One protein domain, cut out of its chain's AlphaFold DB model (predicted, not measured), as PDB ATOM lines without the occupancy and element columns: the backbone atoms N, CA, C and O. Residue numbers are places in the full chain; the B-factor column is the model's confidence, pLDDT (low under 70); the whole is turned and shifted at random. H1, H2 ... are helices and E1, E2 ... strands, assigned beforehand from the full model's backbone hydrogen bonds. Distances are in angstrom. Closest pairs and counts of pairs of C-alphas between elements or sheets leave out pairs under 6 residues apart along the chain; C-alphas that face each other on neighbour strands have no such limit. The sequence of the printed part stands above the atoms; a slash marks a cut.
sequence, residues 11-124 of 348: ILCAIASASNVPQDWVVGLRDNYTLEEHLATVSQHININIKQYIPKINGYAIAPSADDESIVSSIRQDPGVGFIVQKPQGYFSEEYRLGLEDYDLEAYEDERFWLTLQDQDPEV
ATOM      1  N   ILE A  11     -37.590-121.499 100.561       53.38
ATOM      2  CA  ILE A  11     -38.615-121.506  99.512       53.38
ATOM      3  C   ILE A  11     -38.047-120.928  98.207       53.38
ATOM      4  O   ILE A  11     -38.197-121.565  97.171       53.38
ATOM      5  N   LEU A  12     -37.312-119.806  98.239       47.59
ATOM      6  CA  LEU A  12     -36.623-119.282  97.049       47.59
ATOM      7  C   LEU A  12     -35.598-120.276  96.483       47.59
ATOM      8  O   LEU A  12     -35.544-120.459  95.272       47.59
ATOM      9  N   CYS A  13     -34.814-120.950  97.331       42.47
ATOM     10  CA  CYS A  13     -33.863-121.970  96.884       42.47
ATOM     11  C   CYS A  13     -34.568-123.200  96.291       42.47
ATOM     12  O   CYS A  13     -34.094-123.750  95.301       42.47
ATOM     13  N   ALA A  14     -35.705-123.623  96.850       43.03
ATOM     14  CA  ALA A  14     -36.502-124.721  96.305       43.03
ATOM     15  C   ALA A  14     -37.145-124.348  94.956       43.03
ATOM     16  O   ALA A  14     -37.142-125.161  94.036       43.03
ATOM     17  N   ILE A  15     -37.619-123.109  94.804       41.38
ATOM     18  CA  ILE A  15     -38.214-122.594  93.560       41.38
ATOM     19  C   ILE A  15     -37.145-122.398  92.470       41.38
ATOM     20  O   ILE A  15     -37.346-122.820  91.335       41.38
ATOM     21  N   ALA A  16     -35.967-121.869  92.815       35.12
ATOM     22  CA  ALA A  16     -34.824-121.786  91.897       35.12
ATOM     23  C   ALA A  16     -34.304-123.175  91.472       35.12
ATOM     24  O   ALA A  16     -33.729-123.325  90.396       35.12
ATOM     25  N   SER A  17     -34.536-124.202  92.295       37.03
ATOM     26  CA  SER A  17     -34.227-125.596  91.952       37.03
ATOM     27  C   SER A  17     -35.304-126.239  91.067       37.03
ATOM     28  O   SER A  17     -34.990-127.142  90.301       37.03
ATOM     29  N   ALA A  18     -36.557-125.770  91.130       33.50
ATOM     30  CA  ALA A  18     -37.654-126.241  90.280       33.50
ATOM     31  C   ALA A  18     -37.620-125.647  88.856       33.50
ATOM     32  O   ALA A  18     -38.070-126.296  87.920       33.50
ATOM     33  N   SER A  19     -37.024-124.462  88.671       37.69
ATOM     34  CA  SER A  19     -36.744-123.873  87.345       37.69
ATOM     35  C   SER A  19     -35.589-124.564  86.600       37.69
ATOM     36  O   SER A  19     -35.428-124.355  85.403       37.69
ATOM     37  N   ASN A  20     -34.797-125.386  87.293       45.25
ATOM     38  CA  ASN A  20     -33.656-126.131  86.753       45.25
ATOM     39  C   ASN A  20     -33.961-127.631  86.663       45.25
ATOM     40  O   ASN A  20     -33.077-128.453  86.906       45.25
ATOM     41  N   VAL A  21     -35.209-128.022  86.369       52.34
ATOM     42  CA  VAL A  21     -35.470-129.424  86.019       52.34
ATOM     43  C   VAL A  21     -34.750-129.676  84.699       52.34
ATOM     44  O   VAL A  21     -35.139-129.085  83.691       52.34
ATOM     45  N   PRO A  22     -33.701-130.511  84.682       57.97
ATOM     46  CA  PRO A  22     -32.942-130.729  83.470       57.97
ATOM     47  C   PRO A  22     -33.875-131.394  82.451       57.97
ATOM     48  O   PRO A  22     -34.443-132.454  82.730       57.97
ATOM     49  N   GLN A  23     -34.105-130.736  81.315       68.06
ATOM     50  CA  GLN A  23     -34.981-131.250  80.266       68.06
ATOM     51  C   GLN A  23     -34.148-131.956  79.202       68.06
ATOM     52  O   GLN A  23     -33.079-131.487  78.825       68.06
ATOM     53  N   ASP A  24     -34.642-133.099  78.726       84.62
ATOM     54  CA  ASP A  24     -34.045-133.742  77.555       84.62
ATOM     55  C   ASP A  24     -34.142-132.778  76.358       84.62
ATOM     56  O   ASP A  24     -35.106-132.017  76.253       84.62
ATOM     57  N   TRP A  25     -33.210-132.869  75.416       89.25
ATOM     58  CA  TRP A  25     -33.326-132.173  74.132       89.25
ATOM     59  C   TRP A  25     -33.656-133.165  73.031       89.25
ATOM     60  O   TRP A  25     -33.179-134.297  73.057       89.25
ATOM     61  N   VAL A  26     -34.457-132.739  72.063       90.81
ATOM     62  CA  VAL A  26     -34.753-133.473  70.835       90.81
ATOM     63  C   VAL A  26     -33.952-132.852  69.700       90.81
ATOM     64  O   VAL A  26     -34.010-131.643  69.487       90.81
ATOM     65  N   VAL A  27     -33.228-133.695  68.973       92.94
ATOM     66  CA  VAL A  27     -32.449-133.344  67.787       92.94
ATOM     67  C   VAL A  27     -33.108-133.997  66.578       92.94
ATOM     68  O   VAL A  27     -33.238-135.223  66.527       92.94
ATOM     69  N   GLY A  28     -33.521-133.179  65.613       93.19
ATOM     70  CA  GLY A  28     -34.010-133.626  64.312       93.19
ATOM     71  C   GLY A  28     -32.927-133.494  63.245       93.19
ATOM     72  O   GLY A  28     -32.308-132.439  63.117       93.19
ATOM     73  N   LEU A  29     -32.713-134.548  62.463       92.38
ATOM     74  CA  LEU A  29     -31.813-134.609  61.314       92.38
ATOM     75  C   LEU A  29     -32.601-134.507  60.010       92.38
ATOM     76  O   LEU A  29     -33.643-135.136  59.851       92.38
ATOM     77  N   ARG A  30     -32.095-133.718  59.066       88.50
ATOM     78  CA  ARG A  30     -32.699-133.534  57.742       88.50
ATOM     79  C   ARG A  30     -32.748-134.867  56.993       88.50
ATOM     80  O   ARG A  30     -31.856-135.699  57.148       88.50
ATOM     81  N   ASP A  31     -33.752-135.056  56.140       82.50
ATOM     82  CA  ASP A  31     -34.029-136.339  55.467       82.50
ATOM     83  C   ASP A  31     -32.864-136.905  54.638       82.50
ATOM     84  O   ASP A  31     -32.771-138.111  54.420       82.50
ATOM     85  N   ASN A  32     -31.958-136.049  54.165       84.88
ATOM     86  CA  ASN A  32     -30.785-136.447  53.391       84.88
ATOM     87  C   ASN A  32     -29.556-136.810  54.244       84.88
ATOM     88  O   ASN A  32     -28.487-137.031  53.675       84.88
ATOM     89  N   TYR A  33     -29.692-136.865  55.571       87.81
ATOM     90  CA  TYR A  33     -28.631-137.233  56.505       87.81
ATOM     91  C   TYR A  33     -29.041-138.441  57.335       87.81
ATOM     92  O   TYR A  33     -30.146-138.498  57.873       87.81
ATOM     93  N   THR A  34     -28.136-139.405  57.477       88.56
ATOM     94  CA  THR A  34     -28.375-140.544  58.364       88.56
ATOM     95  C   THR A  34     -27.909-140.246  59.783       88.56
ATOM     96  O   THR A  34     -26.954-139.500  60.018       88.56
ATOM     97  N   LEU A  35     -28.575-140.874  60.749       87.94
ATOM     98  CA  LEU A  35     -28.177-140.820  62.148       87.94
ATOM     99  C   LEU A  35     -26.749-141.344  62.349       87.94
ATOM    100  O   LEU A  35     -25.985-140.767  63.119       87.94
ATOM    101  N   GLU A  36     -26.365-142.409  61.650       87.81
ATOM    102  CA  GLU A  36     -25.027-142.988  61.738       87.81
ATOM    103  C   GLU A  36     -23.940-142.007  61.278       87.81
ATOM    104  O   GLU A  36     -22.922-141.860  61.958       87.81
ATOM    105  N   GLU A  37     -24.150-141.312  60.156       88.81
ATOM    106  CA  GLU A  37     -23.217-140.302  59.638       88.81
ATOM    107  C   GLU A  37     -23.098-139.102  60.582       88.81
ATOM    108  O   GLU A  37     -21.988-138.635  60.867       88.81
ATOM    109  N   HIS A  38     -24.232-138.643  61.116       90.38
ATOM    110  CA  HIS A  38     -24.283-137.568  62.098       90.38
ATOM    111  C   HIS A  38     -23.502-137.933  63.366       90.38
ATOM    112  O   HIS A  38     -22.577-137.229  63.774       90.38
ATOM    113  N   LEU A  39     -23.804-139.085  63.972       88.12
ATOM    114  CA  LEU A  39     -23.139-139.519  65.199       88.12
ATOM    115  C   LEU A  39     -21.653-139.794  64.978       88.12
ATOM    116  O   LEU A  39     -20.856-139.482  65.863       88.12
ATOM    117  N   ALA A  40     -21.249-140.310  63.815       86.12
ATOM    118  CA  ALA A  40     -19.836-140.483  63.484       86.12
ATOM    119  C   ALA A  40     -19.077-139.150  63.412       86.12
ATOM    120  O   ALA A  40     -17.886-139.114  63.725       86.12
ATOM    121  N   THR A  41     -19.753-138.068  63.024       83.75
ATOM    122  CA  THR A  41     -19.177-136.722  62.916       83.75
ATOM    123  C   THR A  41     -19.136-136.027  64.276       83.75
ATOM    124  O   THR A  41     -18.091-135.535  64.712       83.75
ATOM    125  N   VAL A  42     -20.259-136.029  64.992       83.88
ATOM    126  CA  VAL A  42     -20.398-135.286  66.245       83.88
ATOM    127  C   VAL A  42     -19.698-135.987  67.415       83.88
ATOM    128  O   VAL A  42     -19.048-135.321  68.226       83.88
ATOM    129  N   SER A  43     -19.697-137.327  67.461       77.94
ATOM    130  CA  SER A  43     -19.030-138.089  68.536       77.94
ATOM    131  C   SER A  43     -17.503-137.971  68.522       77.94
ATOM    132  O   SER A  43     -16.845-138.335  69.495       77.94
ATOM    133  N   GLN A  44     -16.913-137.462  67.435       73.62
ATOM    134  CA  GLN A  44     -15.482-137.134  67.398       73.62
ATOM    135  C   GLN A  44     -15.141-135.923  68.273       73.62
ATOM    136  O   GLN A  44     -13.997-135.786  68.705       73.62
ATOM    137  N   HIS A  45     -16.119-135.053  68.526       70.75
ATOM    138  CA  HIS A  45     -15.913-133.744  69.138       70.75
ATOM    139  C   HIS A  45     -16.532-133.652  70.533       70.75
ATOM    140  O   HIS A  45     -15.984-132.967  71.397       70.75
ATOM    141  N   ILE A  46     -17.638-134.359  70.776       80.31
ATOM    142  CA  ILE A  46     -18.368-134.331  72.045       80.31
ATOM    143  C   ILE A  46     -18.909-135.716  72.414       80.31
ATOM    144  O   ILE A  46     -19.270-136.512  71.551       80.31
ATOM    145  N   ASN A  47     -18.980-136.012  73.712       79.69
ATOM    146  CA  ASN A  47     -19.583-137.251  74.201       79.69
ATOM    147  C   ASN A  47     -21.091-137.046  74.399       79.69
ATOM    148  O   ASN A  47     -21.500-136.381  75.351       79.69
ATOM    149  N   ILE A  48     -21.904-137.606  73.505       81.75
ATOM    150  CA  ILE A  48     -23.363-137.478  73.555       81.75
ATOM    151  C   ILE A  48     -23.967-138.688  74.265       81.75
ATOM    152  O   ILE A  48     -23.775-139.830  73.851       81.75
ATOM    153  N   ASN A  49     -24.770-138.430  75.296       85.25
ATOM    154  CA  ASN A  49     -25.590-139.456  75.928       85.25
ATOM    155  C   ASN A  49     -26.986-139.488  75.291       85.25
ATOM    156  O   ASN A  49     -27.896-138.764  75.709       85.25
ATOM    157  N   ILE A  50     -27.140-140.320  74.262       87.06
ATOM    158  CA  ILE A  50     -28.429-140.527  73.601       87.06
ATOM    159  C   ILE A  50     -29.337-141.317  74.535       87.06
ATOM    160  O   ILE A  50     -29.077-142.474  74.865       87.06
ATOM    161  N   LYS A  51     -30.440-140.689  74.928       85.19
ATOM    162  CA  LYS A  51     -31.468-141.300  75.762       85.19
ATOM    163  C   LYS A  51     -32.378-142.212  74.950       85.19
ATOM    164  O   LYS A  51     -32.770-143.272  75.433       85.19
ATOM    165  N   GLN A  52     -32.754-141.779  73.747       84.69
ATOM    166  CA  GLN A  52     -33.760-142.460  72.939       84.69
ATOM    167  C   GLN A  52     -33.684-142.060  71.463       84.69
ATOM    168  O   GLN A  52     -33.493-140.890  71.149       84.69
ATOM    169  N   TYR A  53     -33.916-143.022  70.568       85.12
ATOM    170  CA  TYR A  53     -34.208-142.769  69.154       85.12
ATOM    171  C   TYR A  53     -35.706-142.581  68.939       85.12
ATOM    172  O   TYR A  53     -36.515-143.211  69.625       85.12
ATOM    173  N   ILE A  54     -36.078-141.725  67.991       80.81
ATOM    174  CA  ILE A  54     -37.463-141.288  67.810       80.81
ATOM    175  C   ILE A  54     -37.996-141.877  66.505       80.81
ATOM    176  O   ILE A  54     -37.646-141.380  65.455       80.81
ATOM    177  N   PRO A  55     -38.852-142.910  66.505       66.62
ATOM    178  CA  PRO A  55     -39.227-143.587  65.256       66.62
ATOM    179  C   PRO A  55     -40.042-142.736  64.272       66.62
ATOM    180  O   PRO A  55     -40.067-143.038  63.084       66.62
ATOM    181  N   LYS A  56     -40.744-141.706  64.764       73.94
ATOM    182  CA  LYS A  56     -41.639-140.858  63.959       73.94
ATOM    183  C   LYS A  56     -40.912-139.752  63.181       73.94
ATOM    184  O   LYS A  56     -41.505-139.183  62.274       73.94
ATOM    185  N   ILE A  57     -39.663-139.444  63.531       80.88
ATOM    186  CA  ILE A  57     -38.842-138.426  62.863       80.88
ATOM    187  C   ILE A  57     -37.420-138.950  62.696       80.88
ATOM    188  O   ILE A  57     -36.972-139.777  63.479       80.88
ATOM    189  N   ASN A  58     -36.664-138.463  61.719       87.69
ATOM    190  CA  ASN A  58     -35.241-138.778  61.649       87.69
ATOM    191  C   ASN A  58     -34.505-138.048  62.789       87.69
ATOM    192  O   ASN A  58     -34.079-136.914  62.625       87.69
ATOM    193  N   GLY A  59     -34.446-138.625  63.991       90.25
ATOM    194  CA  GLY A  59     -33.965-137.891  65.158       90.25
ATOM    195  C   GLY A  59     -33.796-138.706  66.434       90.25
ATOM    196  O   GLY A  59     -34.140-139.890  66.530       90.25
ATOM    197  N   TYR A  60     -33.241-138.046  67.445       90.25
ATOM    198  CA  TYR A  60     -32.914-138.640  68.737       90.25
ATOM    199  C   TYR A  60     -33.081-137.630  69.870       90.25
ATOM    200  O   TYR A  60     -33.110-136.423  69.651       90.25
ATOM    201  N   ALA A  61     -33.201-138.129  71.096       89.38
ATOM    202  CA  ALA A  61     -33.162-137.310  72.292       89.38
ATOM    203  C   ALA A  61     -31.883-137.526  73.085       89.38
ATOM    204  O   ALA A  61     -31.441-138.663  73.284       89.38
ATOM    205  N   ILE A  62     -31.337-136.430  73.593       89.94
ATOM    206  CA  ILE A  62     -30.185-136.417  74.488       89.94
ATOM    207  C   ILE A  62     -30.651-136.182  75.916       89.94
ATOM    208  O   ILE A  62     -31.560-135.390  76.172       89.94
ATOM    209  N   ALA A  63     -30.045-136.919  76.843       84.31
ATOM    210  CA  ALA A  63     -30.266-136.677  78.256       84.31
ATOM    211  C   ALA A  63     -29.649-135.324  78.649       84.31
ATOM    212  O   ALA A  63     -28.589-134.974  78.121       84.31
ATOM    213  N   PRO A  64     -30.267-134.601  79.591       77.69
ATOM    214  CA  PRO A  64     -29.710-133.359  80.093       77.69
ATOM    215  C   PRO A  64     -28.329-133.573  80.719       77.69
ATOM    216  O   PRO A  64     -28.067-134.580  81.388       77.69
ATOM    217  N   SER A  65     -27.465-132.588  80.529       76.94
ATOM    218  CA  SER A  65     -26.074-132.545  80.957       76.94
ATOM    219  C   SER A  65     -25.758-131.196  81.610       76.94
ATOM    220  O   SER A  65     -26.434-130.195  81.395       76.94
ATOM    221  N   ALA A  66     -24.688-131.150  82.406       70.19
ATOM    222  CA  ALA A  66     -24.191-129.894  82.974       70.19
ATOM    223  C   ALA A  66     -23.704-128.906  81.892       70.19
ATOM    224  O   ALA A  66     -23.678-127.704  82.133       70.19
ATOM    225  N   ASP A  67     -23.355-129.423  80.709       77.44
ATOM    226  CA  ASP A  67     -22.784-128.672  79.589       77.44
ATOM    227  C   ASP A  67     -23.759-128.560  78.398       77.44
ATOM    228  O   ASP A  67     -23.321-128.493  77.247       77.44
ATOM    229  N   ASP A  68     -25.074-128.572  78.652       78.19
ATOM    230  CA  ASP A  68     -26.115-128.600  77.610       78.19
ATOM    231  C   ASP A  68     -25.920-127.529  76.534       78.19
ATOM    232  O   ASP A  68     -25.964-127.850  75.351       78.19
ATOM    233  N   GLU A  69     -25.616-126.281  76.905       80.00
ATOM    234  CA  GLU A  69     -25.392-125.211  75.922       80.00
ATOM    235  C   GLU A  69     -24.227-125.523  74.973       80.00
ATOM    236  O   GLU A  69     -24.327-125.297  73.767       80.00
ATOM    237  N   SER A  70     -23.128-126.074  75.496       83.69
ATOM    238  CA  SER A  70     -21.942-126.434  74.710       83.69
ATOM    239  C   SER A  70     -22.218-127.630  73.796       83.69
ATOM    240  O   SER A  70     -21.833-127.631  72.623       83.69
ATOM    241  N   ILE A  71     -22.932-128.633  74.315       87.19
ATOM    242  CA  ILE A  71     -23.327-129.833  73.569       87.19
ATOM    243  C   ILE A  71     -24.293-129.457  72.444       87.19
ATOM    244  O   ILE A  71     -24.022-129.783  71.289       87.19
ATOM    245  N   VAL A  72     -25.365-128.721  72.749       88.69
ATOM    246  CA  VAL A  72     -26.355-128.244  71.772       88.69
ATOM    247  C   VAL A  72     -25.685-127.381  70.707       88.69
ATOM    248  O   VAL A  72     -25.875-127.630  69.519       88.69
ATOM    249  N   SER A  73     -24.823-126.440  71.107       86.19
ATOM    250  CA  SER A  73     -24.080-125.593  70.162       86.19
ATOM    251  C   SER A  73     -23.168-126.403  69.240       86.19
ATOM    252  O   SER A  73     -22.999-126.045  68.078       86.19
ATOM    253  N   SER A  74     -22.574-127.490  69.737       88.94
ATOM    254  CA  SER A  74     -21.703-128.362  68.942       88.94
ATOM    255  C   SER A  74     -22.500-129.249  67.986       88.94
ATOM    256  O   SER A  74     -22.115-129.384  66.829       88.94
ATOM    257  N   ILE A  75     -23.632-129.810  68.432       91.38
ATOM    258  CA  ILE A  75     -24.554-130.574  67.573       91.38
ATOM    259  C   ILE A  75     -25.048-129.686  66.429       91.38
ATOM    260  O   ILE A  75     -25.015-130.101  65.275       91.38
ATOM    261  N   ARG A  76     -25.432-128.440  66.730       90.94
ATOM    262  CA  ARG A  76     -25.976-127.491  65.749       90.94
ATOM    263  C   ARG A  76     -25.001-127.121  64.624       90.94
ATOM    264  O   ARG A  76     -25.436-126.660  63.575       90.94
ATOM    265  N   GLN A  77     -23.695-127.312  64.817       88.62
ATOM    266  CA  GLN A  77     -22.697-127.065  63.769       88.62
ATOM    267  C   GLN A  77     -22.745-128.099  62.640       88.62
ATOM    268  O   GLN A  77     -22.207-127.837  61.563       88.62
ATOM    269  N   ASP A  78     -23.360-129.262  62.867       89.56
ATOM    270  CA  ASP A  78     -23.560-130.248  61.814       89.56
ATOM    271  C   ASP A  78     -24.650-129.757  60.836       89.56
ATOM    272  O   ASP A  78     -25.798-129.566  61.248       89.56
ATOM    273  N   PRO A  79     -24.338-129.572  59.536       86.56
ATOM    274  CA  PRO A  79     -25.316-129.121  58.543       86.56
ATOM    275  C   PRO A  79     -26.488-130.095  58.347       86.56
ATOM    276  O   PRO A  79     -27.516-129.704  57.791       86.56
ATOM    277  N   GLY A  80     -26.347-131.348  58.785       89.00
ATOM    278  CA  GLY A  80     -27.418-132.335  58.781       89.00
ATOM    279  C   GLY A  80     -28.480-132.119  59.848       89.00
ATOM    280  O   GLY A  80     -29.546-132.727  59.763       89.00
ATOM    281  N   VAL A  81     -28.247-131.246  60.827       92.56
ATOM    282  CA  VAL A  81     -29.231-130.938  61.867       92.56
ATOM    283  C   VAL A  81     -30.285-129.973  61.321       92.56
ATOM    284  O   VAL A  81     -29.990-128.888  60.820       92.56
ATOM    285  N   GLY A  82     -31.545-130.397  61.397       89.75
ATOM    286  CA  GLY A  82     -32.715-129.629  60.981       89.75
ATOM    287  C   GLY A  82     -33.277-128.751  62.094       89.75
ATOM    288  O   GLY A  82     -33.744-127.651  61.803       89.75
ATOM    289  N   PHE A  83     -33.222-129.224  63.342       91.69
ATOM    290  CA  PHE A  83     -33.620-128.473  64.534       91.69
ATOM    291  C   PHE A  83     -33.100-129.112  65.830       91.69
ATOM    292  O   PHE A  83     -32.788-130.306  65.874       91.69
ATOM    293  N   ILE A  84     -33.068-128.318  66.902       92.25
ATOM    294  CA  ILE A  84     -32.838-128.748  68.282       92.25
ATOM    295  C   ILE A  84     -33.827-128.025  69.202       92.25
ATOM    296  O   ILE A  84     -33.827-126.797  69.279       92.25
ATOM    297  N   VAL A  85     -34.650-128.780  69.929       88.06
ATOM    298  CA  VAL A  85     -35.663-128.228  70.846       88.06
ATOM    299  C   VAL A  85     -35.647-128.921  72.192       88.06
ATOM    300  O   VAL A  85     -35.233-130.075  72.310       88.06
ATOM    301  N   GLN A  86     -36.115-128.227  73.226       85.69
ATOM    302  CA  GLN A  86     -36.400-128.884  74.496       85.69
ATOM    303  C   GLN A  86     -37.519-129.896  74.280       85.69
ATOM    304  O   GLN A  86     -38.502-129.621  73.595       85.69
ATOM    305  N   LYS A  87     -37.344-131.091  74.837       80.62
ATOM    306  CA  LYS A  87     -38.280-132.190  74.650       80.62
ATOM    307  C   LYS A  87     -39.663-131.798  75.182       80.62
ATOM    308  O   LYS A  87     -39.795-131.579  76.391       80.62
ATOM    309  N   PRO A  88     -40.708-131.836  74.340       71.31
ATOM    310  CA  PRO A  88     -42.066-131.597  74.800       71.31
ATOM    311  C   PRO A  88     -42.497-132.598  75.880       71.31
ATOM    312  O   PRO A  88     -42.065-133.761  75.920       71.31
ATOM    313  N   GLN A  89     -43.391-132.171  76.769       68.88
ATOM    314  CA  GLN A  89     -43.904-133.050  77.814       68.88
ATOM    315  C   GLN A  89     -44.588-134.282  77.201       68.88
ATOM    316  O   GLN A  89     -45.297-134.206  76.200       68.88
ATOM    317  N   GLY A  90     -44.339-135.463  77.774       67.44
ATOM    318  CA  GLY A  90     -44.966-136.703  77.310       67.44
ATOM    319  C   GLY A  90     -44.542-137.162  75.909       67.44
ATOM    320  O   GLY A  90     -45.083-138.152  75.435       67.44
ATOM    321  N   TYR A  91     -43.565-136.509  75.260       71.94
ATOM    322  CA  TYR A  91     -43.118-136.816  73.890       71.94
ATOM    323  C   TYR A  91     -42.702-138.285  73.676       71.94
ATOM    324  O   TYR A  91     -42.880-138.835  72.597       71.94
ATOM    325  N   PHE A  92     -42.203-138.953  74.723       68.94
ATOM    326  CA  PHE A  92     -41.857-140.384  74.694       68.94
ATOM    327  C   PHE A  92     -42.746-141.263  75.569       68.94
ATOM    328  O   PHE A  92     -42.411-142.423  75.803       68.94
ATOM    329  N   SER A  93     -43.828-140.719  76.122       70.00
ATOM    330  CA  SER A  93     -44.657-141.480  77.045       70.00
ATOM    331  C   SER A  93     -45.864-142.061  76.329       70.00
ATOM    332  O   SER A  93     -46.809-141.341  76.017       70.00
ATOM    333  N   GLU A  94     -45.861-143.384  76.150       68.50
ATOM    334  CA  GLU A  94     -47.064-144.119  75.749       68.50
ATOM    335  C   GLU A  94     -48.205-143.900  76.749       68.50
ATOM    336  O   GLU A  94     -49.358-143.873  76.349       68.50
ATOM    337  N   GLU A  95     -47.911-143.657  78.031       72.12
ATOM    338  CA  GLU A  95     -48.936-143.355  79.039       72.12
ATOM    339  C   GLU A  95     -49.675-142.045  78.755       72.12
ATOM    340  O   GLU A  95     -50.858-141.951  79.051       72.12
ATOM    341  N   TYR A  96     -49.004-141.051  78.160       67.31
ATOM    342  CA  TYR A  96     -49.645-139.787  77.774       67.31
ATOM    343  C   TYR A  96     -50.457-139.928  76.484       67.31
ATOM    344  O   TYR A  96     -51.344-139.120  76.242       67.31
ATOM    345  N   ARG A  97     -50.158-140.944  75.665       73.62
ATOM    346  CA  ARG A  97     -50.929-141.287  74.466       73.62
ATOM    347  C   ARG A  97     -52.131-142.181  74.792       73.62
ATOM    348  O   ARG A  97     -53.158-142.123  74.121       73.62
ATOM    349  N   LEU A  98     -51.995-143.051  75.793       74.88
ATOM    350  CA  LEU A  98     -53.001-144.034  76.185       74.88
ATOM    351  C   LEU A  98     -54.270-143.349  76.710       74.88
ATOM    352  O   LEU A  98     -54.237-142.626  77.700       74.88
ATOM    353  N   GLY A  99     -55.404-143.647  76.076       72.06
ATOM    354  CA  GLY A  99     -56.710-143.097  76.449       72.06
ATOM    355  C   GLY A  99     -57.079-141.791  75.743       72.06
ATOM    356  O   GLY A  99     -58.167-141.286  76.000       72.06
ATOM    357  N   LEU A 100     -56.217-141.270  74.860       78.69
ATOM    358  CA  LEU A 100     -56.597-140.225  73.909       78.69
ATOM    359  C   LEU A 100     -57.363-140.848  72.733       78.69
ATOM    360  O   LEU A 100     -56.963-141.893  72.214       78.69
ATOM    361  N   GLU A 101     -58.447-140.200  72.311       80.56
ATOM    362  CA  GLU A 101     -59.288-140.615  71.183       80.56
ATOM    363  C   GLU A 101     -59.481-139.444  70.205       80.56
ATOM    364  O   GLU A 101     -59.417-138.277  70.598       80.56
ATOM    365  N   ASP A 102     -59.709-139.772  68.930       81.12
ATOM    366  CA  ASP A 102     -60.013-138.839  67.838       81.12
ATOM    367  C   ASP A 102     -59.113-137.582  67.825       81.12
ATOM    368  O   ASP A 102     -57.909-137.672  67.585       81.12
ATOM    369  N   TYR A 103     -59.702-136.415  68.099       69.56
ATOM    370  CA  TYR A 103     -59.063-135.101  68.015       69.56
ATOM    371  C   TYR A 103     -57.914-134.919  69.015       69.56
ATOM    372  O   TYR A 103     -56.918-134.275  68.696       69.56
ATOM    373  N   ASP A 104     -58.019-135.497  70.214       71.88
ATOM    374  CA  ASP A 104     -56.972-135.357  71.232       71.88
ATOM    375  C   ASP A 104     -55.732-136.177  70.862       71.88
ATOM    376  O   ASP A 104     -54.603-135.770  71.140       71.88
ATOM    377  N   LEU A 105     -55.934-137.328  70.206       74.56
ATOM    378  CA  LEU A 105     -54.835-138.132  69.681       74.56
ATOM    379  C   LEU A 105     -54.176-137.437  68.486       74.56
ATOM    380  O   LEU A 105     -52.952-137.401  68.426       74.56
ATOM    381  N   GLU A 106     -54.965-136.870  67.573       75.38
ATOM    382  CA  GLU A 106     -54.460-136.098  66.431       75.38
ATOM    383  C   GLU A 106     -53.626-134.899  66.900       75.38
ATOM    384  O   GLU A 106     -52.453-134.802  66.553       75.38
ATOM    385  N   ALA A 107     -54.158-134.070  67.804       67.44
ATOM    386  CA  ALA A 107     -53.424-132.944  68.382       67.44
ATOM    387  C   ALA A 107     -52.145-133.390  69.116       67.44
ATOM    388  O   ALA A 107     -51.083-132.780  68.968       67.44
ATOM    389  N   TYR A 108     -52.212-134.490  69.877       70.56
ATOM    390  CA  TYR A 108     -51.038-135.077  70.521       70.56
ATOM    391  C   TYR A 108     -49.981-135.523  69.495       70.56
ATOM    392  O   TYR A 108     -48.781-135.380  69.736       70.56
ATOM    393  N   GLU A 109     -50.373-136.078  68.354       75.94
ATOM    394  CA  GLU A 109     -49.425-136.480  67.314       75.94
ATOM    395  C   GLU A 109     -48.867-135.283  66.533       75.94
ATOM    396  O   GLU A 109     -47.658-135.253  66.281       75.94
ATOM    397  N   ASP A 110     -49.691-134.276  66.248       73.44
ATOM    398  CA  ASP A 110     -49.317-133.046  65.541       73.44
ATOM    399  C   ASP A 110     -48.265-132.234  66.295       73.44
ATOM    400  O   ASP A 110     -47.283-131.776  65.706       73.44
ATOM    401  N   GLU A 111     -48.392-132.121  67.620       67.00
ATOM    402  CA  GLU A 111     -47.383-131.498  68.492       67.00
ATOM    403  C   GLU A 111     -45.998-132.157  68.390       67.00
ATOM    404  O   GLU A 111     -44.990-131.584  68.810       67.00
ATOM    405  N   ARG A 112     -45.949-133.389  67.874       73.62
ATOM    406  CA  ARG A 112     -44.759-134.244  67.824       73.62
ATOM    407  C   ARG A 112     -44.298-134.502  66.392       73.62
ATOM    408  O   ARG A 112     -43.396-135.310  66.166       73.62
ATOM    409  N   PHE A 113     -44.914-133.818  65.432       79.75
ATOM    410  CA  PHE A 113     -44.563-133.885  64.027       79.75
ATOM    411  C   PHE A 113     -43.305-133.060  63.720       79.75
ATOM    412  O   PHE A 113     -43.019-132.067  64.390       79.75
ATOM    413  N   TRP A 114     -42.554-133.462  62.686       85.38
ATOM    414  CA  TRP A 114     -41.284-132.832  62.295       85.38
ATOM    415  C   TRP A 114     -41.391-131.311  62.174       85.38
ATOM    416  O   TRP A 114     -40.629-130.593  62.816       85.38
ATOM    417  N   LEU A 115     -42.349-130.822  61.379       78.56
ATOM    418  CA  LEU A 115     -42.501-129.387  61.131       78.56
ATOM    419  C   LEU A 115     -42.875-128.625  62.403       78.56
ATOM    420  O   LEU A 115     -42.371-127.529  62.605       78.56
ATOM    421  N   THR A 116     -43.685-129.216  63.282       79.00
ATOM    422  CA  THR A 116     -44.067-128.602  64.559       79.00
ATOM    423  C   THR A 116     -42.870-128.453  65.494       79.00
ATOM    424  O   THR A 116     -42.663-127.395  66.083       79.00
ATOM    425  N   LEU A 117     -42.031-129.484  65.601       84.12
ATOM    426  CA  LEU A 117     -40.813-129.417  66.412       84.12
ATOM    427  C   LEU A 117     -39.759-128.506  65.793       84.12
ATOM    428  O   LEU A 117     -39.105-127.748  66.505       84.12
ATOM    429  N   GLN A 118     -39.613-128.537  64.470       85.38
ATOM    430  CA  GLN A 118     -38.752-127.596  63.772       85.38
ATOM    431  C   GLN A 118     -39.221-126.160  64.008       85.38
ATOM    432  O   GLN A 118     -38.386-125.272  64.184       85.38
ATOM    433  N   ASP A 119     -40.533-125.924  64.053       76.31
ATOM    434  CA  ASP A 119     -41.108-124.610  64.318       76.31
ATOM    435  C   ASP A 119     -40.793-124.098  65.731       76.31
ATOM    436  O   ASP A 119     -40.480-122.920  65.918       76.31
ATOM    437  N   GLN A 120     -40.712-125.003  66.703       78.69
ATOM    438  CA  GLN A 120     -40.342-124.684  68.081       78.69
ATOM    439  C   GLN A 120     -38.859-124.316  68.270       78.69
ATOM    440  O   GLN A 120     -38.520-123.720  69.295       78.69
ATOM    441  N   ASP A 121     -37.968-124.622  67.316       84.38
ATOM    442  CA  ASP A 121     -36.551-124.242  67.412       84.38
ATOM    443  C   ASP A 121     -36.362-122.740  67.146       84.38
ATOM    444  O   ASP A 121     -36.585-122.283  66.016       84.38
ATOM    445  N   PRO A 122     -35.926-121.953  68.149       72.62
ATOM    446  CA  PRO A 122     -35.773-120.510  68.003       72.62
ATOM    447  C   PRO A 122     -34.661-120.102  67.031       72.62
ATOM    448  O   PRO A 122     -34.670-118.968  66.560       72.62
ATOM    449  N   GLU A 123     -33.703-120.985  66.739       80.00
ATOM    450  CA  GLU A 123     -32.598-120.684  65.819       80.00
ATOM    451  C   GLU A 123     -32.933-121.023  64.360       80.00
ATOM    452  O   GLU A 123     -32.240-120.580  63.441       80.00
ATOM    453  N   VAL A 124     -34.017-121.763  64.117       78.25
ATOM    454  CA  VAL A 124     -34.521-122.021  62.765       78.25
ATOM    455  C   VAL A 124     -35.451-120.880  62.376       78.25
ATOM    456  O   VAL A 124     -36.542-120.772  62.918       78.25
TER     457      VAL A 124
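What this domain is: This is residues 11 to 124 of the 348 residues of an uncharacterized protein of Aureobasidium namibiae CBS 147.97 (UniProt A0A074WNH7). A small, strongly twisted sheet of four strands is the core, with H3 over one face, H6 over the opposite face and H2 grazing the sheet close to H3. H4 and H5 lie together off the sheet, and residues 11 to 20, of which 11 to 18 belong to H1, stick out as a free arm. The printed part has 114 residues, with six named helices and four named strands in the order H1 E1 H2 E2 E3 H3 E4 H4 H5 H6; its class is mixed, helices and strands. The sheet runs E2 E3 E1 E4, all antiparallel. The whole is compact, with a radius of gyration of the C-alphas of 15.4 A, yet flat in outline, spanning 44 by 43 by 23 A.

How they stand to each other: Start at H1, residues 11 to 18, which stands free and is not on the sheet. Go on to E1, residues 25 to 29, an inner strand. Next comes H2, residues 35 to 42, which only grazes the sheet with its residues 35 to 39; the C-alphas of Leu 35 and Leu 29 in E1 are the closest of these two elements, 7.2 A apart. Then look at the hairpin of E2, residues 50 to 54, and E3, residues 59 to 62: they run antiparallel at 153 degrees, with N 51 and O 61 within hydrogen-bond range at 2.8 A. E3 is also the antiparallel neighbour of E1, at 155 degrees, with N 27 and O 60 at 2.8 A. H3, residues 68 to 75, lies over E1 at a height of 9.6 A over the sheet and runs along the strands, at 6 degrees to E1 on the local plane. H2 and H3 are close but not clearly touching: their closest C-alphas, those of Val 42 and Ile 75, are 6.4 A apart, and they run opposite ways at a steep tilt of 69 degrees, only just short of perpendicular. E4, residues 81 to 86, is an edge strand, antiparallel to E1 at 164 degrees, with N 26 and O 85 at 2.8 A. E1, H2, E2 and E3, H3, E4 are split strand-helix-strand units, each with another strand between its two strands in the sheet, and both crossovers are right-handed. H4, residues 94 to 97, and H5, residues 102 to 110, are not on the sheet; they are close but not clearly touching, their closest C-alphas, Arg 97 and Leu 105, being 6.9 A apart. Last, H6, residues 114 to 120, lies over E4 at a height of 7.8 A over the sheet, on the opposite face from H3, and runs slantwise to the strands, at 51 degrees to E4 on the local plane; the closest C-alphas of E4 and H6 are those of Phe 83 and Gln 118, 5.3 A apart. Every O i to N i+4 pair is within hydrogen-bond range in H1, H2, H3, H5 and H6, while H4 is too short for such a pair.

Where its parts are: Find C-alpha 11 at (-38.615, -121.506, 99.512); from there H1 runs 10.4 A to C-alpha 18. E1 begins at C-alpha 25, (-33.326, -132.173, 74.132), and covers 13.1 A. H2 measures 10.4 A, E2 10.8 A, E3 10.2 A and H3 10.3 A. E4 is the longest strand by residues, at 14.7 A, and H5 the longest helix, at 12.4 A. H4 measures 5.0 A, and H6 runs 10.0 A to C-alpha 120 at (-40.342, -124.684, 68.081).

The domain as a whole: The two C-alphas farthest apart, those of Ile 11 and Asn 32, are 49.1 A apart. The printed part has no cut and no long link. Its mean pLDDT is 77.3; among the residues under 70 are residues 11 to 23, and H1 has a mean of 42.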